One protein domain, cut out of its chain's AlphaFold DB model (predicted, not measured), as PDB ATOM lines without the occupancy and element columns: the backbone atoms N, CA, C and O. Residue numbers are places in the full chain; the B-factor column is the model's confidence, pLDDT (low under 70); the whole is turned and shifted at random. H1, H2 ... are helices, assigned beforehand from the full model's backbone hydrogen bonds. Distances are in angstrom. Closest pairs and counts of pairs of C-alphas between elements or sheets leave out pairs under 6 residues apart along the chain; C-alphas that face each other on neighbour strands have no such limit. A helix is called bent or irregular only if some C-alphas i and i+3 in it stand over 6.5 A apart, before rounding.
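This is residues 2 to 204 of the 213 residues of an uncharacterized protein of Acetobacteraceae bacterium (UniProt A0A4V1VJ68). A rod of helices in two parts: at one end the short helices H1 to H4 and H10 cluster round H9, and at the other lie H5, the bent but nearly straight H12 and H11 side by side, with H7 along H11. H5 runs from the cluster to the far end and joins the two; H8 packs on H1, and residues 103 to 114 stick out. The printed part has 203 residues, with twelve named helices, H1 to H12, and no named strand: all helix. It is only just compact, close to loose, with a radius of gyration of the C-alphas of 20.0 A, and spans 68 by 32 by 29 A.

H1, residues 2 to 10, touches the hub H9, residues 131 to 144, at a steep tilt of 54 degrees; the closest C-alphas, Ala 6 and Gly 136, are 4.2 A apart. H2, residues 13 to 25, is irregular, with C-alphas 22 and 25 7.4 A apart; its residues 16 to 20 alone touch H9, closest at C-alphas Val 19 and Ala 141, 6.0 A. H3, residues 28 to 34, touches H9 at C-alphas Ala 29 and Leu 142, 5.8 A. H4, residues 36 to 41, touches H9 about perpendicular, 84 degrees, closest at C-alphas Ala 39 and Ala 138, 5.0 A. H5, residues 45 to 77, touches H1 with residues 48 to 56 alone, closest at C-alphas Ala 52 and Ala 5, 4.6 A. H7, residues 90 to 102, and H11, residues 158 to 177, touch at a shallow tilt of 16 degrees, opposite ways, closest at C-alphas Leu 94 and Leu 175, 6.4 A. H8, residues 111 to 120, touches H1 at C-alphas Val 119 and Ala 8, 5.3 A. H10, residues 148 to 155, irregular with C-alphas 150 and 153 7.2 A apart, forms a helical hairpin with H9, closest at C-alphas Leu 142 and Gly 148, 5.1 A. H12, residues 181 to 202, by its hydrogen bonds one helix, is bent, with C-alphas 192 and 195 6.7 A apart; its arms are H12a, to 192, and H12b, from 195. H11 and H12a form a helical hairpin, closest at C-alphas Leu 171 and His 191, 4.8 A. Residues 56 to 64 of H5 alone touch H12b, closest at C-alphas Gly 60 and Ser 197, 4.4 A. H6, residues 81 to 84, touches H12a at C-alphas Ser 83 and Tyr 181, 4.9 A. Every O i to N i+4 pair is within hydrogen-bond range in H1, H3, H5, H7, H8, H9, H11, H12a and H12b; H2 has 7 of 9, H4 0 of 2 but 3 of 3 O i to N i+3 pairs, H10 0 of 4 but 3 of 5, and H6 is too short.

H1 begins at C-alpha 2 (24.692, 6.790, 17.177). H5, 47.5 A long, ends at C-alpha 77 (14.514, 40.594, 7.482); H11 is 28.6 A long. H12b ends at C-alpha 202 (13.890, 9.715, 10.466).

The two farthest C-alphas, Asp 25 and Ala 81, are 68.9 A apart. The printed part has no cut and no long link, and no printed residue is under 70 in pLDDT.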
ATOM      1  N   ILE A   2      24.426   8.029  16.415       96.62
ATOM      2  CA  ILE A   2      24.692   6.790  17.177       96.62
ATOM      3  C   ILE A   2      25.331   7.059  18.549       96.62
ATOM      4  O   ILE A   2      24.826   6.580  19.555       96.62
ATOM      5  N   ALA A   3      26.389   7.876  18.608       94.12
ATOM      6  CA  ALA A   3      27.022   8.238  19.880       94.12
ATOM      7  C   ALA A   3      26.045   8.938  20.844       94.12
ATOM      8  O   ALA A   3      26.011   8.620  22.024       94.12
ATOM      9  N   TYR A   4      25.189   9.828  20.333       94.44
ATOM     10  CA  TYR A   4      24.164  10.501  21.137       94.44
ATOM     11  C   TYR A   4      23.118   9.515  21.685       94.44
ATOM     12  O   TYR A   4      22.772   9.573  22.860       94.44
ATOM     13  N   ALA A   5      22.673   8.552  20.868       95.94
ATOM     14  CA  ALA A   5      21.816   7.455  21.319       95.94
ATOM     15  C   ALA A   5      22.489   6.601  22.401       95.94
ATOM     16  O   ALA A   5      21.828   6.205  23.356       95.94
ATOM     17  N   ALA A   6      23.792   6.340  22.271       96.88
ATOM     18  CA  ALA A   6      24.552   5.589  23.261       96.88
ATOM     19  C   ALA A   6      24.618   6.330  24.603       96.88
ATOM     20  O   ALA A   6      24.283   5.757  25.635       96.88
ATOM     21  N   VAL A   7      24.970   7.619  24.581       95.38
ATOM     22  CA  VAL A   7      25.006   8.465  25.785       95.38
ATOM     23  C   VAL A   7      23.633   8.521  26.455       95.38
ATOM     24  O   VAL A   7      23.551   8.391  27.672       95.38
ATOM     25  N   ALA A   8      22.550   8.623  25.678       96.19
ATOM     26  CA  ALA A   8      21.192   8.552  26.209       96.19
ATOM     27  C   ALA A   8      20.868   7.172  26.812       96.19
ATOM     28  O   ALA A   8      20.346   7.104  27.918       96.19
ATOM     29  N   ALA A   9      21.203   6.064  26.145       96.69
ATOM     30  CA  ALA A   9      20.975   4.717  26.677       96.69
ATOM     31  C   ALA A   9      21.745   4.452  27.982       96.69
ATOM     32  O   ALA A   9      21.225   3.787  28.874       96.69
ATOM     33  N   LEU A  10      22.950   5.018  28.128       96.56
ATOM     34  CA  LEU A  10      23.748   4.940  29.358       96.56
ATOM     35  C   LEU A  10      23.064   5.593  30.569       96.56
ATOM     36  O   LEU A  10      23.389   5.248  31.700       96.56
ATOM     37  N   GLN A  11      22.095   6.489  30.353       95.56
ATOM     38  CA  GLN A  11      21.293   7.084  31.428       95.56
ATOM     39  C   GLN A  11      20.153   6.163  31.912       95.56
ATOM     40  O   GLN A  11      19.356   6.561  32.767       95.56
ATOM     41  N   ASP A  12      20.000   4.962  31.344       96.69
ATOM     42  CA  ASP A  12      19.015   3.979  31.792       96.69
ATOM     43  C   ASP A  12      19.652   2.947  32.748       96.69
ATOM     44  O   ASP A  12      20.422   2.086  32.311       96.69
ATOM     45  N   PRO A  13      19.330   2.979  34.056       96.75
ATOM     46  CA  PRO A  13      19.964   2.093  35.029       96.75
ATOM     47  C   PRO A  13      19.590   0.618  34.835       96.75
ATOM     48  O   PRO A  13      20.401  -0.254  35.149       96.75
ATOM     49  N   LYS A  14      18.397   0.314  34.294       97.06
ATOM     50  CA  LYS A  14      17.979  -1.073  34.028       97.06
ATOM     51  C   LYS A  14      18.820  -1.667  32.907       97.06
ATOM     52  O   LYS A  14      19.312  -2.784  33.047       97.06
ATOM     53  N   PHE A  15      19.023  -0.904  31.835       98.12
ATOM     54  CA  PHE A  15      19.892  -1.292  30.733       98.12
ATOM     55  C   PHE A  15      21.338  -1.487  31.199       98.12
ATOM     56  O   PHE A  15      21.917  -2.545  30.966       98.12
ATOM     57  N   VAL A  16      21.912  -0.522  31.929       98.31
ATOM     58  CA  VAL A  16      23.296  -0.624  32.432       98.31
ATOM     59  C   VAL A  16      23.480  -1.850  33.331       98.31
ATOM     60  O   VAL A  16      24.433  -2.611  33.150       98.31
ATOM     61  N   ALA A  17      22.566  -2.086  34.277       98.25
ATOM     62  CA  ALA A  17      22.612  -3.266  35.138       98.25
ATOM     63  C   ALA A  17      22.477  -4.572  34.335       98.25
ATOM     64  O   ALA A  17      23.200  -5.540  34.591       98.25
ATOM     65  N   GLY A  18      21.594  -4.589  33.334       98.00
ATOM     66  CA  GLY A  18      21.400  -5.720  32.435       98.00
ATOM     67  C   GLY A  18      22.645  -6.065  31.621       98.00
ATOM     68  O   GLY A  18      23.041  -7.230  31.585       98.00
ATOM     69  N   VAL A  19      23.319  -5.060  31.053       98.12
ATOM     70  CA  VAL A  19      24.589  -5.241  30.332       98.12
ATOM     71  C   VAL A  19      25.666  -5.806  31.257       98.12
ATOM     72  O   VAL A  19      26.309  -6.792  30.904       98.12
ATOM     73  N   ARG A  20      25.839  -5.239  32.461       97.75
ATOM     74  CA  ARG A  20      26.825  -5.737  33.441       97.75
ATOM     75  C   ARG A  20      26.584  -7.201  33.800       97.75
ATOM     76  O   ARG A  20      27.530  -7.974  33.904       97.75
ATOM     77  N   LYS A  21      25.318  -7.598  33.969       96.69
ATOM     78  CA  LYS A  21      24.949  -8.990  34.257       96.69
ATOM     79  C   LYS A  21      25.232  -9.911  33.067       96.69
ATOM     80  O   LYS A  21      25.748 -11.005  33.275       96.69
ATOM     81  N   ALA A  22      24.898  -9.479  31.853       95.88
ATOM     82  CA  ALA A  22      25.081 -10.265  30.636       95.88
ATOM     83  C   ALA A  22      26.559 -10.410  30.230       95.88
ATOM     84  O   ALA A  22      26.929 -11.409  29.628       95.88
ATOM     85  N   GLY A  23      27.409  -9.440  30.575       94.88
ATOM     86  CA  GLY A  23      28.830  -9.432  30.227       94.88
ATOM     87  C   GLY A  23      29.745 -10.286  31.105       94.88
ATOM     88  O   GLY A  23      30.955 -10.255  30.901       94.88
ATOM     89  N   LYS A  24      29.207 -11.034  32.080       93.69
ATOM     90  CA  LYS A  24      30.011 -11.840  33.018       93.69
ATOM     91  C   LYS A  24      30.858 -12.924  32.342       93.69
ATOM     92  O   LYS A  24      31.860 -13.334  32.911       93.69
ATOM     93  N   ASP A  25      30.465 -13.374  31.152       87.12
ATOM     94  CA  ASP A  25      31.196 -14.378  30.369       87.12
ATOM     95  C   ASP A  25      32.438 -13.819  29.644       87.12
ATOM     96  O   ASP A  25      33.217 -14.581  29.072       87.12
ATOM     97  N   GLY A  26      32.615 -12.489  29.622       89.50
ATOM     98  CA  GLY A  26      33.698 -11.797  28.916       89.50
ATOM     99  C   GLY A  26      33.610 -11.837  27.382       89.50
ATOM    100  O   GLY A  26      34.408 -11.193  26.704       89.50
ATOM    101  N   GLN A  27      32.639 -12.548  26.802       93.31
ATOM    102  CA  GLN A  27      32.498 -12.730  25.352       93.31
ATOM    103  C   GLN A  27      31.505 -11.748  24.725       93.31
ATOM    104  O   GLN A  27      31.545 -11.513  23.511       93.31
ATOM    105  N   LEU A  28      30.620 -11.153  25.532       95.38
ATOM    106  CA  LEU A  28      29.573 -10.252  25.051       95.38
ATOM    107  C   LEU A  28      30.119  -9.098  24.194       95.38
ATOM    108  O   LEU A  28      29.564  -8.812  23.134       95.38
ATOM    109  N   ALA A  29      31.228  -8.472  24.591       94.81
ATOM    110  CA  ALA A  29      31.793  -7.348  23.847       94.81
ATOM    111  C   ALA A  29      32.231  -7.743  22.424       94.81
ATOM    112  O   ALA A  29      31.871  -7.078  21.452       94.81
ATOM    113  N   LYS A  30      32.934  -8.874  22.273       94.81
ATOM    114  CA  LYS A  30      33.341  -9.399  20.956       94.81
ATOM    115  C   LYS A  30      32.125  -9.691  20.074       94.81
ATOM    116  O   LYS A  30      32.123  -9.361  18.889       94.81
ATOM    117  N   ARG A  31      31.074 -10.271  20.660       96.06
ATOM    118  CA  ARG A  31      29.820 -10.576  19.959       96.06
ATOM    119  C   ARG A  31      29.093  -9.311  19.509       96.06
ATOM    120  O   ARG A  31      28.635  -9.271  18.376       96.06
ATOM    121  N   LEU A  32      29.037  -8.270  20.343       96.62
ATOM    122  CA  LEU A  32      28.382  -6.994  20.020       96.62
ATOM    123  C   LEU A  32      29.049  -6.245  18.861       96.62
ATOM    124  O   LEU A  32      28.355  -5.607  18.074       96.62
ATOM    125  N   VAL A  33      30.374  -6.341  18.724       95.19
ATOM    126  CA  VAL A  33      31.094  -5.748  17.581       95.19
ATOM    127  C   VAL A  33      30.681  -6.418  16.269       95.19
ATOM    128  O   VAL A  33      30.475  -5.732  15.270       95.19
ATOM    129  N   ALA A  34      30.532  -7.745  16.268       95.25
ATOM    130  CA  ALA A  34      30.119  -8.505  15.087       95.25
ATOM    131  C   ALA A  34      28.604  -8.425  14.820       95.25
ATOM    132  O   ALA A  34      28.164  -8.449  13.671       95.25
ATOM    133  N   ARG A  35      27.803  -8.355  15.885       96.31
ATOM    134  CA  ARG A  35      26.338  -8.439  15.879       96.31
ATOM    135  C   ARG A  35      25.748  -7.380  16.818       96.31
ATOM    136  O   ARG A  35      25.343  -7.701  17.938       96.31
ATOM    137  N   PRO A  36      25.696  -6.102  16.392       96.31
ATOM    138  CA  PRO A  36      25.174  -5.017  17.225       96.31
ATOM    139  C   PRO A  36      23.681  -5.168  17.547       96.31
ATOM    140  O   PRO A  36      23.203  -4.591  18.519       96.31
ATOM    141  N   ASP A  37      22.942  -5.962  16.771       96.38
ATOM    142  CA  ASP A  37      21.553  -6.334  17.050       96.38
ATOM    143  C   ASP A  37      21.389  -7.114  18.361       96.38
ATOM    144  O   ASP A  37      20.356  -6.992  19.008       96.38
ATOM    145  N   LEU A  38      22.425  -7.812  18.843       96.81
ATOM    146  CA  LEU A  38      22.373  -8.471  20.154       96.81
ATOM    147  C   LEU A  38      22.118  -7.484  21.299       96.81
ATOM    148  O   LEU A  38      21.606  -7.881  22.342       96.81
ATOM    149  N   ALA A  39      22.434  -6.200  21.118       97.00
ATOM    150  CA  ALA A  39      22.172  -5.184  22.126       97.00
ATOM    151  C   ALA A  39      20.673  -4.971  22.389       97.00
ATOM    152  O   ALA A  39      20.317  -4.541  23.482       97.00
ATOM    153  N   THR A  40      19.794  -5.271  21.421       96.75
ATOM    154  CA  THR A  40      18.343  -5.047  21.558       96.75
ATOM    155  C   THR A  40      17.633  -6.141  22.343       96.75
ATOM    156  O   THR A  40      16.471  -5.966  22.681       96.75
ATOM    157  N   ILE A  41      18.306  -7.261  22.617       96.19
ATOM    158  CA  ILE A  41      17.756  -8.389  23.385       96.19
ATOM    159  C   ILE A  41      18.376  -8.508  24.783       96.19
ATOM    160  O   ILE A  41      18.070  -9.438  25.526       96.19
ATOM    161  N   LEU A  42      19.283  -7.594  25.144       97.06
ATOM    162  CA  LEU A  42      19.860  -7.566  26.484       97.06
ATOM    163  C   LEU A  42      18.793  -7.180  27.518       97.06
ATOM    164  O   LEU A  42      17.885  -6.406  27.208       97.06
ATOM    165  N   PRO A  43      18.910  -7.641  28.773       97.38
ATOM    166  CA  PRO A  43      18.002  -7.202  29.824       97.38
ATOM    167  C   PRO A  43      17.983  -5.667  29.934       97.38
ATOM    168  O   PRO A  43      19.029  -5.028  30.022       97.38
ATOM    169  N   GLY A  44      16.789  -5.070  29.907       96.94
ATOM    170  CA  GLY A  44      16.608  -3.614  29.950       96.94
ATOM    171  C   GLY A  44      16.826  -2.886  28.616       96.94
ATOM    172  O   GLY A  44      16.699  -1.658  28.585       96.94
ATOM    173  N   ALA A  45      17.112  -3.600  27.521       97.25
ATOM    174  CA  ALA A  45      17.326  -3.012  26.200       97.25
ATOM    175  C   ALA A  45      16.121  -2.216  25.699       97.25
ATOM    176  O   ALA A  45      16.312  -1.140  25.152       97.25
ATOM    177  N   ASP A  46      14.895  -2.671  25.937       96.44
ATOM    178  CA  ASP A  46      13.667  -1.984  25.519       96.44
ATOM    179  C   ASP A  46      13.554  -0.601  26.178       96.44
ATOM    180  O   ASP A  46      13.251   0.402  25.526       96.44
ATOM    181  N   SER A  47      13.882  -0.519  27.471       96.12
ATOM    182  CA  SER A  47      13.896   0.738  28.222       96.12
ATOM    183  C   SER A  47      15.013   1.676  27.746       96.12
ATOM    184  O   SER A  47      14.763   2.864  27.514       96.12
ATOM    185  N   GLY A  48      16.220   1.139  27.539       96.88
ATOM    186  CA  GLY A  48      17.350   1.882  26.978       96.88
ATOM    187  C   GLY A  48      17.077   2.378  25.553       96.88
ATOM    188  O   GLY A  48      17.344   3.540  25.243       96.88
ATOM    189  N   ALA A  49      16.474   1.538  24.708       96.81
ATOM    190  CA  ALA A  49      16.066   1.861  23.344       96.81
ATOM    191  C   ALA A  49      15.052   2.998  23.350       96.81
ATOM    192  O   ALA A  49      15.206   3.965  22.606       96.81
ATOM    193  N   ALA A  50      14.040   2.908  24.217       96.00
ATOM    194  CA  ALA A  50      12.995   3.911  24.306       96.00
ATOM    195  C   ALA A  50      13.544   5.272  24.748       96.00
ATOM    196  O   ALA A  50      13.122   6.304  24.218       96.00
ATOM    197  N   ARG A  51      14.504   5.290  25.682       96.06
ATOM    198  CA  ARG A  51      15.197   6.520  26.087       96.06
ATOM    199  C   ARG A  51      16.054   7.080  24.948       96.06
ATOM    200  O   ARG A  51      15.944   8.263  24.630       96.06
ATOM    201  N   ALA A  52      16.865   6.245  24.300       95.94
ATOM    202  CA  ALA A  52      17.726   6.656  23.191       95.94
ATOM    203  C   ALA A  52      16.929   7.200  21.993       95.94
ATOM    204  O   ALA A  52      17.295   8.221  21.405       95.94
ATOM    205  N   ASN A  53      15.812   6.547  21.663       95.44
ATOM    206  CA  ASN A  53      14.880   6.980  20.629       95.44
ATOM    207  C   ASN A  53      14.284   8.351  20.975       95.44
ATOM    208  O   ASN A  53      14.335   9.272  20.157       95.44
ATOM    209  N   ALA A  54      13.793   8.521  22.206       94.81
ATOM    210  CA  ALA A  54      13.205   9.783  22.648       94.81
ATOM    211  C   ALA A  54      14.216  10.938  22.617       94.81
ATOM    212  O   ALA A  54      13.892  12.009  22.107       94.81
ATOM    213  N   ALA A  55      15.444  10.705  23.091       94.81
ATOM    214  CA  ALA A  55      16.494  11.718  23.110       94.81
ATOM    215  C   ALA A  55      16.847  12.202  21.696       94.81
ATOM    216  O   ALA A  55      16.883  13.407  21.444       94.81
ATOM    217  N   LEU A  56      17.074  11.279  20.752       93.50
ATOM    218  CA  LEU A  56      17.355  11.640  19.360       93.50
ATOM    219  C   LEU A  56      16.180  12.367  18.703       93.50
ATOM    220  O   LEU A  56      16.384  13.365  18.012       93.50
ATOM    221  N   TYR A  57      14.961  11.870  18.918       94.38
ATOM    222  CA  TYR A  57      13.763  12.450  18.330       94.38
ATOM    223  C   TYR A  57      13.549  13.887  18.814       94.38
ATOM    224  O   TYR A  57      13.356  14.784  17.996       94.38
ATOM    225  N   ARG A  58      13.657  14.128  20.127       93.56
ATOM    226  CA  ARG A  58      13.546  15.473  20.707       93.56
ATOM    227  C   ARG A  58      14.620  16.416  20.195       93.56
ATOM    228  O   ARG A  58      14.296  17.546  19.850       93.56
ATOM    229  N   GLN A  59      15.868  15.961  20.094       93.25
ATOM    230  CA  GLN A  59      16.938  16.797  19.547       93.25
ATOM    231  C   GLN A  59      16.650  17.192  18.090       93.25
ATOM    232  O   GLN A  59      16.897  18.333  17.696       93.25
ATOM    233  N   GLY A  60      16.088  16.268  17.303       94.44
ATOM    234  CA  GLY A  60      15.570  16.552  15.970       94.44
ATOM    235  C   GLY A  60      14.462  17.607  15.994       94.44
ATOM    236  O   GLY A  60      14.594  18.639  15.347       94.44
ATOM    237  N   GLU A  61      13.406  17.422  16.785       95.06
ATOM    238  CA  GLU A  61      12.304  18.397  16.878       95.06
ATOM    239  C   GLU A  61      12.778  19.781  17.365       95.06
ATOM    240  O   GLU A  61      12.349  20.802  16.829       95.06
ATOM    241  N   ALA A  62      13.707  19.840  18.322       94.62
ATOM    242  CA  ALA A  62      14.273  21.089  18.827       94.62
ATOM    243  C   ALA A  62      15.077  21.839  17.751       94.62
ATOM    244  O   ALA A  62      14.954  23.064  17.610       94.62
ATOM    245  N   LEU A  63      15.874  21.115  16.954       96.25
ATOM    246  CA  LEU A  63      16.591  21.697  15.821       96.25
ATOM    247  C   LEU A  63      15.620  22.157  14.728       96.25
ATOM    248  O   LEU A  63      15.791  23.252  14.196       96.25
ATOM    249  N   ASN A  64      14.573  21.377  14.446       97.81
ATOM    250  CA  ASN A  64      13.532  21.746  13.489       97.81
ATOM    251  C   ASN A  64      12.818  23.036  13.908       97.81
ATOM    252  O   ASN A  64      12.707  23.974  13.122       97.81
ATOM    253  N   ALA A  65      12.382  23.117  15.168       98.00
ATOM    254  CA  ALA A  65      11.724  24.296  15.719       98.00
ATOM    255  C   ALA A  65      12.628  25.533  15.644       98.00
ATOM    256  O   ALA A  65      12.169  26.628  15.319       98.00
ATOM    257  N   SER A  66      13.925  25.362  15.907       98.31
ATOM    258  CA  SER A  66      14.910  26.435  15.757       98.31
ATOM    259  C   SER A  66      15.072  26.853  14.296       98.31
ATOM    260  O   SER A  66      15.055  28.046  14.007       98.31
ATOM    261  N   GLY A  67      15.136  25.894  13.370       98.44
ATOM    262  CA  GLY A  67      15.189  26.157  11.933       98.44
ATOM    263  C   GLY A  67      13.962  26.916  11.427       98.44
ATOM    264  O   GLY A  67      14.111  27.906  10.721       98.44
ATOM    265  N   LEU A  68      12.757  26.547  11.870       98.62
ATOM    266  CA  LEU A  68      11.523  27.273  11.548       98.62
ATOM    267  C   LEU A  68      11.560  28.731  12.025       98.62
ATOM    268  O   LEU A  68      11.115  29.623  11.302       98.62
ATOM    269  N   ARG A  69      12.125  28.999  13.212       98.50
ATOM    270  CA  ARG A  69      12.314  30.376  13.698       98.50
ATOM    271  C   ARG A  69      13.302  31.149  12.828       98.50
ATOM    272  O   ARG A  69      12.990  32.269  12.440       98.50
ATOM    273  N   VAL A  70      14.445  30.557  12.471       98.56
ATOM    274  CA  VAL A  70      15.441  31.206  11.594       98.56
ATOM    275  C   VAL A  70      14.870  31.447  10.192       98.56
ATOM    276  O   VAL A  70      15.061  32.525   9.636       98.56
ATOM    277  N   LYS A  71      14.075  30.515   9.656       98.44
ATOM    278  CA  LYS A  71      13.340  30.689   8.394       98.44
ATOM    279  C   LYS A  71      12.342  31.844   8.478       98.44
ATOM    280  O   LYS A  71      12.252  32.664   7.574       98.44
ATOM    281  N   LYS A  72      11.585  31.950   9.573       98.38
ATOM    282  CA  LYS A  72      10.685  33.094   9.781       98.38
ATOM    283  C   LYS A  72      11.466  34.411   9.831       98.38
ATOM    284  O   LYS A  72      11.027  35.398   9.248       98.38
ATOM    285  N   VAL A  73      12.628  34.419  10.487       98.00
ATOM    286  CA  VAL A  73      13.520  35.584  10.520       98.00
ATOM    287  C   VAL A  73      14.007  35.939   9.120       98.00
ATOM    288  O   VAL A  73      13.959  37.118   8.798       98.00
ATOM    289  N   SER A  74      14.394  34.977   8.269       98.00
ATOM    290  CA  SER A  74      14.831  35.288   6.898       98.00
ATOM    291  C   SER A  74      13.755  36.049   6.120       98.00
ATOM    292  O   SER A  74      14.059  37.078   5.529       98.00
ATOM    293  N   TYR A  75      12.491  35.619   6.206       98.06
ATOM    294  CA  TYR A  75      11.372  36.341   5.588       98.06
ATOM    295  C   TYR A  75      11.097  37.697   6.234       98.06
ATOM    296  O   TYR A  75      10.728  38.642   5.553       98.06
ATOM    297  N   SER A  76      11.263  37.819   7.550       97.94
ATOM    298  CA  SER A  76      11.065  39.102   8.226       97.94
ATOM    299  C   SER A  76      12.138  40.116   7.838       97.94
ATOM    300  O   SER A  76      11.826  41.287   7.629       97.94
ATOM    301  N   VAL A  77      13.404  39.688   7.773       97.38
ATOM    302  CA  VAL A  77      14.514  40.594   7.482       97.38
ATOM    303  C   VAL A  77      14.618  40.917   6.005       97.38
ATOM    304  O   VAL A  77      15.113  41.993   5.735       97.38
ATOM    305  N   GLN A  78      14.095  40.099   5.080       97.56
ATOM    306  CA  GLN A  78      14.167  40.357   3.627       97.56
ATOM    307  C   GLN A  78      13.601  41.727   3.195       97.56
ATOM    308  O   GLN A  78      13.867  42.198   2.092       97.56
ATOM    309  N   HIS A  79      12.797  42.359   4.054       97.44
ATOM    310  CA  HIS A  79      12.226  43.693   3.857       97.44
ATOM    311  C   HIS A  79      13.113  44.828   4.400       97.44
ATOM    312  O   HIS A  79      12.759  45.996   4.296       97.44
ATOM    313  N   GLN A  80      14.253  44.499   5.006       97.81
ATOM    314  CA  GLN A  80      15.219  45.446   5.548       97.81
ATOM    315  C   GLN A  80      16.295  45.731   4.501       97.81
ATOM    316  O   GLN A  80      16.905  44.792   3.982       97.81
ATOM    317  N   ALA A  81      16.582  47.014   4.252       97.81
ATOM    318  CA  ALA A  81      17.517  47.459   3.212       97.81
ATOM    319  C   ALA A  81      18.900  46.793   3.317       97.81
ATOM    320  O   ALA A  81      19.444  46.332   2.320       97.81
ATOM    321  N   TRP A  82      19.439  46.654   4.534       95.94
ATOM    322  CA  TRP A  82      20.737  46.006   4.763       95.94
ATOM    323  C   TRP A  82      20.760  44.531   4.330       95.94
ATOM    324  O   TRP A  82      21.810  44.021   3.952       95.94
ATOM    325  N   SER A  83      19.621  43.835   4.388       97.19
ATOM    326  CA  SER A  83      19.548  42.400   4.095       97.19
ATOM    327  C   SER A  83      19.430  42.104   2.600       97.19
ATOM    328  O   SER A  83      19.747  40.997   2.172       97.19
ATOM    329  N   GLN A  84      18.961  43.093   1.830       97.56
ATOM    330  CA  GLN A  84      18.794  43.035   0.379       97.56
ATOM    331  C   GLN A  84      20.112  43.295  -0.359       97.56
ATOM    332  O   GLN A  84      20.219  43.034  -1.555       97.56
ATOM    333  N   VAL A  85      21.131  43.779   0.357       96.94
ATOM    334  CA  VAL A  85      22.485  43.924  -0.170       96.94
ATOM    335  C   VAL A  85      23.055  42.544  -0.481       96.94
ATOM    336  O   VAL A  85      23.000  41.632   0.349       96.94
ATOM    337  N   PHE A  86      23.622  42.408  -1.679       96.81
ATOM    338  CA  PHE A  86      24.315  41.200  -2.104       96.81
ATOM    339  C   PHE A  86      25.521  40.935  -1.210       96.81
ATOM    340  O   PHE A  86      26.311  41.837  -0.930       96.81
ATOM    341  N   VAL A  87      25.672  39.683  -0.789       94.56
ATOM    342  CA  VAL A  87      26.799  39.245   0.027       94.56
ATOM    343  C   VAL A  87      28.105  39.469  -0.748       94.56
ATOM    344  O   VAL A  87      28.314  38.839  -1.790       94.56
ATOM    345  N   PRO A  88      29.030  40.305  -0.242       93.25
ATOM    346  CA  PRO A  88      30.338  40.456  -0.861       93.25
ATOM    347  C   PRO A  88      31.117  39.139  -0.797       93.25
ATOM    348  O   PRO A  88      31.129  38.467   0.239       93.25
ATOM    349  N   ASP A  89      31.781  38.785  -1.899       94.12
ATOM    350  CA  ASP A  89      32.593  37.568  -2.029       94.12
ATOM    351  C   ASP A  89      31.869  36.293  -1.535       94.12
ATOM    352  O   ASP A  89      32.325  35.547  -0.654       94.12
ATOM    353  N   ALA A  90      30.696  36.037  -2.125       94.38
ATOM    354  CA  ALA A  90      29.888  34.848  -1.855       94.38
ATOM    355  C   ALA A  90      30.695  33.541  -2.009       94.38
ATOM    356  O   ALA A  90      30.523  32.594  -1.236       94.38
ATOM    357  N   LYS A  91      31.660  33.502  -2.942       96.31
ATOM    358  CA  LYS A  91      32.545  32.347  -3.155       96.31
ATOM    359  C   LYS A  91      33.443  32.076  -1.947       96.31
ATOM    360  O   LYS A  91      33.535  30.922  -1.506       96.31
ATOM    361  N   ALA A  92      34.101  33.092  -1.384       96.25
ATOM    362  CA  ALA A  92      34.898  32.905  -0.175       96.25
ATOM    363  C   ALA A  92      34.022  32.535   1.025       96.25
ATOM    364  O   ALA A  92      34.408  31.689   1.834       96.25
ATOM    365  N   ARG A  93      32.812  33.097   1.128       94.69
ATOM    366  CA  ARG A  93      31.865  32.727   2.188       94.69
ATOM    367  C   ARG A  93      31.435  31.264   2.099       94.69
ATOM    368  O   ARG A  93      31.543  30.551   3.097       94.69
ATOM    369  N   LEU A  94      31.061  30.781   0.914       96.81
ATOM    370  CA  LEU A  94      30.766  29.365   0.681       96.81
ATOM    371  C   LEU A  94      31.974  28.477   1.004       96.81
ATOM    372  O   LEU A  94      31.821  27.410   1.598       96.81
ATOM    373  N   THR A  95      33.182  28.916   0.653       97.44
ATOM    374  CA  THR A  95      34.420  28.193   0.985       97.44
ATOM    375  C   THR A  95      34.593  28.050   2.499       97.44
ATOM    376  O   THR A  95      34.849  26.943   2.976       97.44
ATOM    377  N   ARG A  96      34.354  29.118   3.273       95.00
ATOM    378  CA  ARG A  96      34.372  29.066   4.746       95.00
ATOM    379  C   ARG A  96      33.310  28.121   5.304       95.00
ATOM    380  O   ARG A  96      33.613  27.311   6.175       95.00
ATOM    381  N   VAL A  97      32.084  28.158   4.775       94.88
ATOM    382  CA  VAL A  97      31.021  27.223   5.190       94.88
ATOM    383  C   VAL A  97      31.426  25.774   4.911       94.88
ATOM    384  O   VAL A  97      31.239  24.907   5.766       94.88
ATOM    385  N   LYS A  98      32.041  25.505   3.752       96.25
ATOM    386  CA  LYS A  98      32.549  24.172   3.405       96.25
ATOM    387  C   LYS A  98      33.616  23.687   4.385       96.25
ATOM    388  O   LYS A  98      33.535  22.541   4.823       96.25
ATOM    389  N   GLN A  99      34.555  24.560   4.755       95.38
ATOM    390  CA  GLN A  99      35.606  24.275   5.735       95.38
ATOM    391  C   GLN A  99      35.034  23.991   7.129       95.38
ATOM    392  O   GLN A  99      35.393  22.987   7.741       95.38
ATOM    393  N   ILE A 100      34.097  24.818   7.610       92.25
ATOM    394  CA  ILE A 100      33.428  24.613   8.906       92.25
ATOM    395  C   ILE A 100      32.668  23.285   8.904       92.25
ATOM    396  O   ILE A 100      32.768  22.506   9.844       92.25
ATOM    397  N   SER A 101      31.946  22.985   7.824       90.81
ATOM    398  CA  SER A 101      31.164  21.755   7.720       90.81
ATOM    399  C   SER A 101      32.026  20.497   7.539       90.81
ATOM    400  O   SER A 101      31.548  19.385   7.780       90.81
ATOM    401  N   SER A 102      33.266  20.612   7.052       89.44
ATOM    402  CA  SER A 102      34.215  19.491   6.983       89.44
ATOM    403  C   SER A 102      35.079  19.350   8.233       89.44
ATOM    404  O   SER A 102      35.693  18.301   8.412       89.44
ATOM    405  N   ALA A 103      35.142  20.375   9.085       87.31
ATOM    406  CA  ALA A 103      35.855  20.295  10.346       87.31
ATOM    407  C   ALA A 103      35.187  19.262  11.264       87.31
ATOM    408  O   ALA A 103      33.968  19.246  11.447       87.31
ATOM    409  N   GLY A 104      36.000  18.380  11.849       79.94
ATOM    410  CA  GLY A 104      35.542  17.531  12.942       79.94
ATOM    411  C   GLY A 104      35.140  18.387  14.142       79.94
ATOM    412  O   GLY A 104      35.715  19.452  14.372       79.94
ATOM    413  N   TYR A 105      34.162  17.918  14.915       82.94
ATOM    414  CA  TYR A 105      33.797  18.561  16.171       82.94
ATOM    415  C   TYR A 105      35.010  18.612  17.109       82.94
ATOM    416  O   TYR A 105      35.642  17.587  17.370       82.94
ATOM    417  N   ARG A 106      35.336  19.812  17.597       86.62
ATOM    418  CA  ARG A 106      36.385  20.045  18.592       86.62
ATOM    419  C   ARG A 106      35.688  20.436  19.893       86.62
ATOM    420  O   ARG A 106      35.105  21.518  19.921       86.62
ATOM    421  N   PRO A 107      35.692  19.575  20.923       85.94
ATOM    422  CA  PRO A 107      35.034  19.893  22.180       85.94
ATOM    423  C   PRO A 107      35.694  21.110  22.828       85.94
ATOM    424  O   PRO A 107      36.922  21.227  22.836       85.94
ATOM    425  N   VAL A 108      34.874  22.005  23.370       91.44
ATOM    426  CA  VAL A 108      35.313  23.123  24.212       91.44
ATOM    427  C   VAL A 108      34.921  22.881  25.670       91.44
ATOM    428  O   VAL A 108      34.110  22.003  25.980       91.44
ATOM    429  N   ALA A 109      35.511  23.649  26.589       93.94
ATOM    430  CA  ALA A 109      35.203  23.538  28.012       93.94
ATOM    431  C   ALA A 109      33.688  23.683  28.266       93.94
ATOM    432  O   ALA A 109      33.047  24.614  27.778       93.94
ATOM    433  N   GLY A 110      33.119  22.744  29.028       91.44
ATOM    434  CA  GLY A 110      31.693  22.711  29.366       91.44
ATOM    435  C   GLY A 110      30.788  21.986  28.363       91.44
ATOM    436  O   GLY A 110      29.615  21.765  28.671       91.44
ATOM    437  N   ASP A 111      31.294  21.561  27.203       90.56
ATOM    438  CA  ASP A 111      30.481  20.824  26.227       90.56
ATOM    439  C   ASP A 111      29.977  19.482  26.760       90.56
ATOM    440  O   ASP A 111      28.843  19.093  26.491       90.56
ATOM    441  N   GLU A 112      30.786  18.800  27.567       89.44
ATOM    442  CA  GLU A 112      30.400  17.554  28.223       89.44
ATOM    443  C   GLU A 112      29.186  17.756  29.142       89.44
ATOM    444  O   GLU A 112      28.183  17.057  29.010       89.44
ATOM    445  N   ALA A 113      29.223  18.770  30.013       91.25
ATOM    446  CA  ALA A 113      28.109  19.094  30.903       91.25
ATOM    447  C   ALA A 113      26.835  19.455  30.121       91.25
ATOM    448  O   ALA A 113      25.741  19.010  30.469       91.25
ATOM    449  N   ARG A 114      26.969  20.212  29.023       90.88
ATOM    450  CA  ARG A 114      25.847  20.542  28.127       90.88
ATOM    451  C   ARG A 114      25.267  19.301  27.456       90.88
ATOM    452  O   ARG A 114      24.048  19.166  27.382       90.88
ATOM    453  N   LEU A 115      26.122  18.390  26.992       89.75
ATOM    454  CA  LEU A 115      25.703  17.123  26.403       89.75
ATOM    455  C   LEU A 115      24.939  16.275  27.423       89.75
ATOM    456  O   LEU A 115      23.852  15.788  27.110       89.75
ATOM    457  N   TYR A 116      25.468  16.130  28.639       88.88
ATOM    458  CA  TYR A 116      24.790  15.401  29.709       88.88
ATOM    459  C   TYR A 116      23.460  16.041  30.091       88.88
ATOM    460  O   TYR A 116      22.478  15.320  30.246       88.88
ATOM    461  N   ALA A 117      23.373  17.367  30.177       89.62
ATOM    462  CA  ALA A 117      22.103  18.047  30.417       89.62
ATOM    463  C   ALA A 117      21.080  17.743  29.304       89.62
ATOM    464  O   ALA A 117      19.944  17.371  29.595       89.62
ATOM    465  N   ALA A 118      21.500  17.804  28.036       88.69
ATOM    466  CA  ALA A 118      20.635  17.534  26.887       88.69
ATOM    467  C   ALA A 118      20.124  16.081  26.831       88.69
ATOM    468  O   ALA A 118      18.970  15.847  26.476       88.69
ATOM    469  N   VAL A 119      20.952  15.093  27.198       88.81
ATOM    470  CA  VAL A 119      20.536  13.674  27.220       88.81
ATOM    471  C   VAL A 119      19.818  13.257  28.507       88.81
ATOM    472  O   VAL A 119      19.164  12.208  28.533       88.81
ATOM    473  N   SER A 120      19.964  14.041  29.577       85.94
ATOM    474  CA  SER A 120      19.290  13.807  30.858       85.94
ATOM    475  C   SER A 120      17.823  14.189  30.797       85.94
ATOM    476  O   SER A 120      17.021  13.589  31.517       85.94
ATOM    477  N   ASP A 121      17.478  15.123  29.905       74.94
ATOM    478  CA  ASP A 121      16.099  15.408  29.541       74.94
ATOM    479  C   ASP A 121      15.381  14.080  29.237       74.94
ATOM    480  O   ASP A 121      15.854  13.255  28.450       74.94
ATOM    481  N   GLY A 122      14.321  13.797  29.992       71.12
ATOM    482  CA  GLY A 122      13.840  12.438  30.247       71.12
ATOM    483  C   GLY A 122      13.039  11.818  29.099       71.12
ATOM    484  O   GLY A 122      13.370  11.935  27.927       71.12
ATOM    485  N   GLY A 123      11.958  11.115  29.422       85.75
ATOM    486  CA  GLY A 123      11.007  10.591  28.438       85.75
ATOM    487  C   GLY A 123      11.427   9.306  27.717       85.75
ATOM    488  O   GLY A 123      12.575   8.861  27.748       85.75
ATOM    489  N   ARG A 124      10.436   8.670  27.091       88.44
ATOM    490  CA  ARG A 124      10.561   7.374  26.419       88.44
ATOM    491  C   ARG A 124       9.701   7.357  25.165       88.44
ATOM    492  O   ARG A 124       8.558   7.799  25.194       88.44
ATOM    493  N   ARG A 125      10.249   6.822  24.079       90.44
ATOM    494  CA  ARG A 125       9.553   6.622  22.809       90.44
ATOM    495  C   ARG A 125       9.706   5.163  22.403       90.44
ATOM    496  O   ARG A 125      10.784   4.757  21.985       90.44
ATOM    497  N   GLY A 126       8.639   4.388  22.588       83.75
ATOM    498  CA  GLY A 126       8.591   2.981  22.195       83.75
ATOM    499  C   GLY A 126       8.565   2.786  20.676       83.75
ATOM    500  O   GLY A 126       8.572   3.746  19.903       83.75
ATOM    501  N   GLY A 127       8.509   1.523  20.264       84.00
ATOM    502  CA  GLY A 127       8.541   1.098  18.865       84.00
ATOM    503  C   GLY A 127       9.832   0.353  18.510       84.00
ATOM    504  O   GLY A 127      10.751   0.285  19.331       84.00
ATOM    505  N   PRO A 128       9.910  -0.228  17.299       85.31
ATOM    506  CA  PRO A 128      11.082  -0.980  16.870       85.31
ATOM    507  C   PRO A 128      12.358  -0.132  16.920       85.31
ATOM    508  O   PRO A 128      12.376   1.014  16.462       85.31
ATOM    509  N   ALA A 129      13.441  -0.698  17.457       90.75
ATOM    510  CA  ALA A 129      14.734  -0.029  17.480       90.75
ATOM    511  C   ALA A 129      15.242   0.171  16.045       90.75
ATOM    512  O   ALA A 129      15.446  -0.783  15.292       90.75
ATOM    513  N   SER A 130      15.451   1.428  15.658       95.44
ATOM    514  CA  SER A 130      16.033   1.752  14.360       95.44
ATOM    515  C   SER A 130      17.499   1.296  14.282       95.44
ATOM    516  O   SER A 130      18.156   1.147  15.314       95.44
ATOM    517  N   PRO A 131      18.090   1.186  13.078       96.06
ATOM    518  CA  PRO A 131      19.507   0.853  12.924       96.06
ATOM    519  C   PRO A 131      20.469   1.777  13.692       96.06
ATOM    520  O   PRO A 131      21.553   1.338  14.085       96.06
ATOM    521  N   VAL A 132      20.088   3.042  13.908       96.62
ATOM    522  CA  VAL A 132      20.849   4.014  14.707       96.62
ATOM    523  C   VAL A 132      20.695   3.744  16.202       96.62
ATOM    524  O   VAL A 132      21.695   3.776  16.917       96.62
ATOM    525  N   VAL A 133      19.478   3.454  16.674       96.81
ATOM    526  CA  VAL A 133      19.219   3.125  18.086       96.81
ATOM    527  C   VAL A 133      19.884   1.801  18.457       96.81
ATOM    528  O   VAL A 133      20.590   1.751  19.456       96.81
ATOM    529  N   THR A 134      19.765   0.768  17.620       97.44
ATOM    530  CA  THR A 134      20.429  -0.533  17.804       97.44
ATOM    531  C   THR A 134      21.943  -0.391  17.937       97.44
ATOM    532  O   THR A 134      22.535  -0.880  18.897       97.44
ATOM    533  N   ARG A 135      22.587   0.340  17.016       97.81
ATOM    534  CA  ARG A 135      24.027   0.627  17.115       97.81
ATOM    535  C   ARG A 135      24.355   1.463  18.351       97.81
ATOM    536  O   ARG A 135      25.372   1.216  18.984       97.81
ATOM    537  N   GLY A 136      23.495   2.414  18.719       97.88
ATOM    538  CA  GLY A 136      23.643   3.213  19.938       97.88
ATOM    539  C   GLY A 136      23.638   2.351  21.200       97.88
ATOM    540  O   GLY A 136      24.515   2.509  22.044       97.88
ATOM    541  N   LEU A 137      22.722   1.384  21.295       98.25
ATOM    542  CA  LEU A 137      22.702   0.411  22.387       98.25
ATOM    543  C   LEU A 137      23.963  -0.446  22.412       98.25
ATOM    544  O   LEU A 137      24.523  -0.659  23.482       98.25
ATOM    545  N   ALA A 138      24.441  -0.909  21.257       98.31
ATOM    546  CA  ALA A 138      25.669  -1.693  21.189       98.31
ATOM    547  C   ALA A 138      26.892  -0.880  21.645       98.31
ATOM    548  O   ALA A 138      27.696  -1.369  22.433       98.31
ATOM    549  N   VAL A 139      27.003   0.384  21.224       98.38
ATOM    550  CA  VAL A 139      28.057   1.310  21.678       98.38
ATOM    551  C   VAL A 139      27.953   1.567  23.187       98.38
ATOM    552  O   VAL A 139      28.967   1.535  23.884       98.38
ATOM    553  N   ALA A 140      26.744   1.777  23.713       98.12
ATOM    554  CA  ALA A 140      26.518   1.946  25.147       98.12
ATOM    555  C   ALA A 140      26.905   0.684  25.928       98.12
ATOM    556  O   ALA A 140      27.617   0.774  26.923       98.12
ATOM    557  N   ALA A 141      26.513  -0.494  25.445       98.31
ATOM    558  CA  ALA A 141      26.866  -1.760  26.066       98.31
ATOM    559  C   ALA A 141      28.386  -1.982  26.073       98.31
ATOM    560  O   ALA A 141      28.948  -2.270  27.123       98.31
ATOM    561  N   LEU A 142      29.073  -1.753  24.947       97.81
ATOM    562  CA  LEU A 142      30.539  -1.799  24.881       97.81
ATOM    563  C   LEU A 142      31.188  -0.824  25.870       97.81
ATOM    564  O   LEU A 142      32.175  -1.172  26.507       97.81
ATOM    565  N   THR A 143      30.611   0.366  26.043       97.38
ATOM    566  CA  THR A 143      31.094   1.352  27.021       97.38
ATOM    567  C   THR A 143      30.942   0.840  28.457       97.38
ATOM    568  O   THR A 143      31.890   0.917  29.230       97.38
ATOM    569  N   VAL A 144      29.792   0.250  28.808       97.75
ATOM    570  CA  VAL A 144      29.560  -0.359  30.135       97.75
ATOM    571  C   VAL A 144      30.524  -1.515  30.412       97.75
ATOM    572  O   VAL A 144      30.928  -1.705  31.556       97.75
ATOM    573  N   LEU A 145      30.896  -2.274  29.380       96.75
ATOM    574  CA  LEU A 145      31.833  -3.398  29.470       96.75
ATOM    575  C   LEU A 145      33.312  -2.967  29.496       96.75
ATOM    576  O   LEU A 145      34.181  -3.828  29.564       96.75
ATOM    577  N   GLY A 146      33.614  -1.664  29.423       95.38
ATOM    578  CA  GLY A 146      34.992  -1.153  29.378       95.38
ATOM    579  C   GLY A 146      35.675  -1.286  28.009       95.38
ATOM    580  O   GLY A 146      36.868  -1.043  27.886       95.38
ATOM    581  N   ASP A 147      34.919  -1.625  26.963       94.25
ATOM    582  CA  ASP A 147      35.402  -1.953  25.617       94.25
ATOM    583  C   ASP A 147      35.023  -0.882  24.570       94.25
ATOM    584  O   ASP A 147      34.929  -1.146  23.366       94.25
ATOM    585  N   GLY A 148      34.816   0.364  25.012       87.38
ATOM    586  CA  GLY A 148      34.371   1.481  24.168       87.38
ATOM    587  C   GLY A 148      35.260   1.746  22.942       87.38
ATOM    588  O   GLY A 148      34.758   2.140  21.890       87.38
ATOM    589  N   GLY A 149      36.562   1.442  23.016       88.12
ATOM    590  CA  GLY A 149      37.485   1.561  21.878       88.12
ATOM    591  C   GLY A 149      37.107   0.680  20.677       88.12
ATOM    592  O   GLY A 149      37.333   1.065  19.528       88.12
ATOM    593  N   LYS A 150      36.444  -0.461  20.915       90.31
ATOM    594  CA  LYS A 150      35.971  -1.378  19.862       90.31
ATOM    595  C   LYS A 150      34.698  -0.885  19.166       90.31
ATOM    596  O   LYS A 150      34.300  -1.434  18.143       90.31
ATOM    597  N   ALA A 151      34.067   0.172  19.677       92.56
ATOM    598  CA  ALA A 151      32.792   0.678  19.179       92.56
ATOM    599  C   ALA A 151      32.916   1.539  17.905       92.56
ATOM    600  O   ALA A 151      31.902   1.891  17.301       92.56
ATOM    601  N   LYS A 152      34.138   1.875  17.459       91.50
ATOM    602  CA  LYS A 152      34.380   2.785  16.321       91.50
ATOM    603  C   LYS A 152      33.692   2.330  15.029       91.50
ATOM    604  O   LYS A 152      33.114   3.158  14.329       91.50
ATOM    605  N   SER A 153      33.709   1.030  14.729       91.44
ATOM    606  CA  SER A 153      33.042   0.464  13.544       91.44
ATOM    607  C   SER A 153      31.516   0.595  13.596       91.44
ATOM    608  O   SER A 153      30.862   0.664  12.557       91.44
ATOM    609  N   LEU A 154      30.943   0.692  14.799       94.88
ATOM    610  CA  LEU A 154      29.504   0.810  15.021       94.88
ATOM    611  C   LEU A 154      28.989   2.242  14.857       94.88
ATOM    612  O   LEU A 154      27.780   2.435  14.802       94.88
ATOM    613  N   LEU A 155      29.869   3.244  14.757       94.56
ATOM    614  CA  LEU A 155      29.486   4.655  14.607       94.56
ATOM    615  C   LEU A 155      29.044   5.033  13.184       94.56
ATOM    616  O   LEU A 155      28.650   6.178  12.953       94.56
ATOM    617  N   ASN A 156      29.065   4.086  12.245       93.00
ATOM    618  CA  ASN A 156      28.634   4.291  10.870       93.00
ATOM    619  C   ASN A 156      27.252   3.669  10.607       93.00
ATOM    620  O   ASN A 156      27.045   2.466  10.792       93.00
ATOM    621  N   GLU A 157      26.313   4.481  10.120       94.50
ATOM    622  CA  GLU A 157      25.013   4.025   9.622       94.50
ATOM    623  C   GLU A 157      24.737   4.689   8.256       94.50
ATOM    624  O   GLU A 157      24.574   5.912   8.193       94.50
ATOM    625  N   PRO A 158      24.721   3.917   7.150       93.81
ATOM    626  CA  PRO A 158      24.701   4.477   5.800       93.81
ATOM    627  C   PRO A 158      23.493   5.359   5.474       93.81
ATOM    628  O   PRO A 158      23.657   6.352   4.765       93.81
ATOM    629  N   LYS A 159      22.287   5.037   5.964       93.50
ATOM    630  CA  LYS A 159      21.065   5.763   5.573       93.50
ATOM    631  C   LYS A 159      21.028   7.167   6.174       93.50
ATOM    632  O   LYS A 159      20.832   8.148   5.457       93.50
ATOM    633  N   SER A 160      21.266   7.284   7.476       93.31
ATOM    634  CA  SER A 160      21.368   8.563   8.183       93.31
ATOM    635  C   SER A 160      22.596   9.357   7.738       93.31
ATOM    636  O   SER A 160      22.498  10.572   7.554       93.31
ATOM    637  N   GLY A 161      23.721   8.683   7.470       94.62
ATOM    638  CA  GLY A 161      24.913   9.306   6.894       94.62
ATOM    639  C   GLY A 161      24.659   9.911   5.510       94.62
ATOM    640  O   GLY A 161      25.059  11.047   5.253       94.62
ATOM    641  N   MET A 162      23.949   9.195   4.633       96.50
ATOM    642  CA  MET A 162      23.550   9.710   3.321       96.50
ATOM    643  C   MET A 162      22.575  10.883   3.449       96.50
ATOM    644  O   MET A 162      22.756  11.893   2.776       96.50
ATOM    645  N   CYS A 163      21.592  10.797   4.348       97.06
ATOM    646  CA  CYS A 163      20.643  11.886   4.580       97.06
ATOM    647  C   CYS A 163      21.358  13.198   4.946       97.06
ATOM    648  O   CYS A 163      21.125  14.230   4.321       97.06
ATOM    649  N   LEU A 164      22.296  13.148   5.900       95.62
ATOM    650  CA  LEU A 164      23.092  14.320   6.277       95.62
ATOM    651  C   LEU A 164      23.978  14.824   5.129       95.62
ATOM    652  O   LEU A 164      24.194  16.027   5.002       95.62
ATOM    653  N   ARG A 165      24.489  13.922   4.284       96.38
ATOM    654  CA  ARG A 165      25.294  14.287   3.111       96.38
ATOM    655  C   ARG A 165      24.472  15.045   2.070       96.38
ATOM    656  O   ARG A 165      24.980  16.011   1.513       96.38
ATOM    657  N   VAL A 166      23.223  14.637   1.845       97.75
ATOM    658  CA  VAL A 166      22.294  15.348   0.956       97.75
ATOM    659  C   VAL A 166      21.941  16.716   1.533       97.75
ATOM    660  O   VAL A 166      22.078  17.703   0.824       97.75
ATOM    661  N   ALA A 167      21.611  16.811   2.826       97.62
ATOM    662  CA  ALA A 167      21.343  18.104   3.468       97.62
ATOM    663  C   ALA A 167      22.528  19.082   3.330       97.62
ATOM    664  O   ALA A 167      22.383  20.249   2.968       97.62
ATOM    665  N   LYS A 168      23.745  18.569   3.538       97.31
ATOM    666  CA  LYS A 168      24.990  19.318   3.346       97.31
ATOM    667  C   LYS A 168      25.191  19.767   1.894       97.31
ATOM    668  O   LYS A 168      25.636  20.890   1.665       97.31
ATOM    669  N   LEU A 169      24.875  18.913   0.921       98.19
ATOM    670  CA  LEU A 169      24.942  19.258  -0.498       98.19
ATOM    671  C   LEU A 169      23.935  20.360  -0.851       98.19
ATOM    672  O   LEU A 169      24.321  21.339  -1.486       98.19
ATOM    673  N   ASN A 170      22.691  20.236  -0.388       98.50
ATOM    674  CA  ASN A 170      21.644  21.228  -0.618       98.50
ATOM    675  C   ASN A 170      22.030  22.588  -0.023       98.50
ATOM    676  O   ASN A 170      21.881  23.613  -0.684       98.50
ATOM    677  N   LEU A 171      22.624  22.603   1.178       98.12
ATOM    678  CA  LEU A 171      23.143  23.829   1.789       98.12
ATOM    679  C   LEU A 171      24.176  24.507   0.886       98.12
ATOM    680  O   LEU A 171      24.124  25.719   0.690       98.12
ATOM    681  N   TYR A 172      25.103  23.738   0.316       98.31
ATOM    682  CA  TYR A 172      26.124  24.289  -0.573       98.31
ATOM    683  C   TYR A 172      25.550  24.818  -1.883       98.31
ATOM    684  O   TYR A 172      26.034  25.831  -2.373       98.31
ATOM    685  N   GLN A 173      24.556  24.138  -2.454       98.38
ATOM    686  CA  GLN A 173      23.908  24.556  -3.698       98.38
ATOM    687  C   GLN A 173      23.063  25.818  -3.495       98.38
ATOM    688  O   GLN A 173      23.143  26.747  -4.296       98.38
ATOM    689  N   CYS A 174      22.330  25.891  -2.383       98.38
ATOM    690  CA  CYS A 174      21.569  27.076  -2.000       98.38
ATOM    691  C   CYS A 174      22.502  28.276  -1.791       98.38
ATOM    692  O   CYS A 174      22.346  29.297  -2.444       98.38
ATOM    693  N   LEU A 175      23.562  28.130  -0.986       97.75
ATOM    694  CA  LEU A 175      24.529  29.215  -0.757       97.75
ATOM    695  C   LEU A 175      25.340  29.600  -2.004       97.75
ATOM    696  O   LEU A 175      25.852  30.708  -2.079       97.75
ATOM    697  N   ALA A 176      25.498  28.697  -2.974       97.50
ATOM    698  CA  ALA A 176      26.151  29.019  -4.243       97.50
ATOM    699  C   ALA A 176      25.274  29.876  -5.168       97.50
ATOM    700  O   ALA A 176      25.811  30.519  -6.067       97.50
ATOM    701  N   SER A 177      23.953  29.849  -4.973       96.94
ATOM    702  CA  SER A 177      22.971  30.611  -5.755       96.94
ATOM    703  C   SER A 177      22.383  31.803  -4.999       96.94
ATOM    704  O   SER A 177      21.764  32.654  -5.629       96.94
ATOM    705  N   ALA A 178      22.603  31.882  -3.684       96.38
ATOM    706  CA  ALA A 178      22.178  32.995  -2.848       96.38
ATOM    707  C   ALA A 178      22.870  34.308  -3.258       96.38
ATOM    708  O   ALA A 178      24.083  34.340  -3.481       96.38
ATOM    709  N   GLY A 179      22.098  35.392  -3.332       95.44
ATOM    710  CA  GLY A 179      22.599  36.742  -3.588       95.44
ATOM    711  C   GLY A 179      22.586  37.603  -2.320       95.44
ATOM    712  O   GLY A 179      23.646  37.825  -1.725       95.44
ATOM    713  N   PRO A 180      21.421  38.120  -1.895       96.75
ATOM    714  CA  PRO A 180      21.304  38.930  -0.685       96.75
ATOM    715  C   PRO A 180      21.516  38.173   0.633       96.75
ATOM    716  O   PRO A 180      21.286  36.968   0.736       96.75
ATOM    717  N   TYR A 181      21.867  38.898   1.700       96.94
ATOM    718  CA  TYR A 181      22.079  38.318   3.036       96.94
ATOM    719  C   TYR A 181      20.886  37.517   3.577       96.94
ATOM    720  O   TYR A 181      21.093  36.552   4.318       96.94
ATOM    721  N   TYR A 182      19.642  37.893   3.259       97.69
ATOM    722  CA  TYR A 182      18.478  37.142   3.745       97.69
ATOM    723  C   TYR A 182      18.397  35.727   3.141       97.69
ATOM    724  O   TYR A 182      17.885  34.816   3.797       97.69
ATOM    725  N   GLU A 183      18.939  35.510   1.937       98.12
ATOM    726  CA  GLU A 183      18.954  34.200   1.275       98.12
ATOM    727  C   GLU A 183      19.928  33.244   1.964       98.12
ATOM    728  O   GLU A 183      19.589  32.087   2.198       98.12
ATOM    729  N   ASP A 184      21.077  33.739   2.428       96.62
ATOM    730  CA  ASP A 184      22.007  32.970   3.264       96.62
ATOM    731  C   ASP A 184      21.343  32.458   4.553       96.62
ATOM    732  O   ASP A 184      21.540  31.308   4.961       96.62
ATOM    733  N   ILE A 185      20.539  33.310   5.203       97.44
ATOM    734  CA  ILE A 185      19.799  32.956   6.425       97.44
ATOM    735  C   ILE A 185      18.744  31.892   6.103       97.44
ATOM    736  O   ILE A 185      18.581  30.932   6.862       97.44
ATOM    737  N   TYR A 186      18.062  32.023   4.962       98.44
ATOM    738  CA  TYR A 186      17.118  31.021   4.481       98.44
ATOM    739  C   TYR A 186      17.806  29.673   4.209       98.44
ATOM    740  O   TYR A 186      17.339  28.637   4.693       98.44
ATOM    741  N   CYS A 187      18.940  29.674   3.501       98.25
ATOM    742  CA  CYS A 187      19.718  28.471   3.211       98.25
ATOM    743  C   CYS A 187      20.173  27.770   4.500       98.25
ATOM    744  O   CYS A 187      20.048  26.548   4.616       98.25
ATOM    745  N   LEU A 188      20.642  28.535   5.495       97.38
ATOM    746  CA  LEU A 188      20.983  28.013   6.819       97.38
ATOM    747  C   LEU A 188      19.770  27.362   7.492       97.38
ATOM    748  O   LEU A 188      19.872  26.233   7.971       97.38
ATOM    749  N   ALA A 189      18.626  28.044   7.513       98.38
ATOM    750  CA  ALA A 189      17.420  27.526   8.144       98.38
ATOM    751  C   ALA A 189      16.946  26.217   7.496       98.38
ATOM    752  O   ALA A 189      16.735  25.220   8.186       98.38
ATOM    753  N   MET A 190      16.813  26.202   6.170       98.31
ATOM    754  CA  MET A 190      16.293  25.052   5.434       98.31
ATOM    755  C   MET A 190      17.272  23.880   5.438       98.31
ATOM    756  O   MET A 190      16.942  22.794   5.912       98.31
ATOM    757  N   HIS A 191      18.488  24.103   4.949       98.31
ATOM    758  CA  HIS A 191      19.424  23.022   4.642       98.31
ATOM    759  C   HIS A 191      20.457  22.789   5.749       98.31
ATOM    760  O   HIS A 191      20.957  21.680   5.925       98.31
ATOM    761  N   GLY A 192      20.763  23.819   6.543       96.88
ATOM    762  CA  GLY A 192      21.666  23.712   7.692       96.88
ATOM    763  C   GLY A 192      20.984  23.264   8.989       96.88
ATOM    764  O   GLY A 192      21.662  22.744   9.875       96.88
ATOM    765  N   MET A 193      19.663  23.436   9.116       98.19
ATOM    766  CA  MET A 193      18.929  23.135  10.353       98.19
ATOM    767  C   MET A 193      17.764  22.168  10.123       98.19
ATOM    768  O   MET A 193      17.774  21.064  10.672       98.19
ATOM    769  N   MET A 194      16.779  22.536   9.299       98.50
ATOM    770  CA  MET A 194      15.557  21.739   9.128       98.50
ATOM    771  C   MET A 194      15.826  20.389   8.446       98.50
ATOM    772  O   MET A 194      15.355  19.358   8.926       98.50
ATOM    773  N   GLU A 195      16.630  20.326   7.387       98.12
ATOM    774  CA  GLU A 195      16.969  19.045   6.752       98.12
ATOM    775  C   GLU A 195      17.773  18.100   7.670       98.12
ATOM    776  O   GLU A 195      17.350  16.948   7.831       98.12
ATOM    777  N   PRO A 196      18.850  18.534   8.363       96.81
ATOM    778  CA  PRO A 196      19.525  17.700   9.360       96.81
ATOM    779  C   PRO A 196      18.600  17.249  10.492       96.81
ATOM    780  O   PRO A 196      18.707  16.112  10.960       96.81
ATOM    781  N   SER A 197      17.655  18.101  10.901       96.94
ATOM    782  CA  SER A 197      16.643  17.748  11.897       96.94
ATOM    783  C   SER A 197      15.720  16.623  11.413       96.94
ATOM    784  O   SER A 197      15.473  15.664  12.146       96.94
ATOM    785  N   SER A 198      15.298  16.670  10.144       96.00
ATOM    786  CA  SER A 198      14.517  15.614   9.496       96.00
ATOM    787  C   SER A 198      15.313  14.313   9.401       96.00
ATOM    788  O   SER A 198      14.777  13.234   9.647       96.00
ATOM    789  N   CYS A 199      16.612  14.390   9.101       96.12
ATOM    790  CA  CYS A 199      17.490  13.223   9.141       96.12
ATOM    791  C   CYS A 199      17.550  12.604  10.543       96.12
ATOM    792  O   CYS A 199      17.492  11.382  10.667       96.12
ATOM    793  N   ALA A 200      17.640  13.427  11.593       94.50
ATOM    794  CA  ALA A 200      17.687  12.960  12.977       94.50
ATOM    795  C   ALA A 200      16.389  12.270  13.409       94.50
ATOM    796  O   ALA A 200      16.448  11.190  13.993       94.50
ATOM    797  N   THR A 201      15.223  12.836  13.082       94.56
ATOM    798  CA  THR A 201      13.929  12.223  13.419       94.56
ATOM    799  C   THR A 201      13.662  10.955  12.604       94.56
ATOM    800  O   THR A 201      13.264   9.941  13.172       94.56
ATOM    801  N   LYS A 202      13.973  10.935  11.300       92.88
ATOM    802  CA  LYS A 202      13.890   9.715  10.466       92.88
ATOM    803  C   LYS A 202      14.810   8.608  10.975       92.88
ATOM    804  O   LYS A 202      14.440   7.434  10.959       92.88
ATOM    805  N   ALA A 203      15.996   8.967  11.468       93.81
ATOM    806  CA  ALA A 203      16.942   8.014  12.031       93.81
ATOM    807  C   ALA A 203      16.400   7.286  13.270       93.81
ATOM    808  O   ALA A 203      16.935   6.234  13.611       93.81
ATOM    809  N   THR A 204      15.341   7.774  13.924       91.69
ATOM    810  CA  THR A 204      14.694   7.068  15.041       91.69
ATOM    811  C   THR A 204      13.590   6.099  14.610       91.69
ATOM    812  O   THR A 204      12.962   5.468  15.460       91.69
TER     813      THR A 204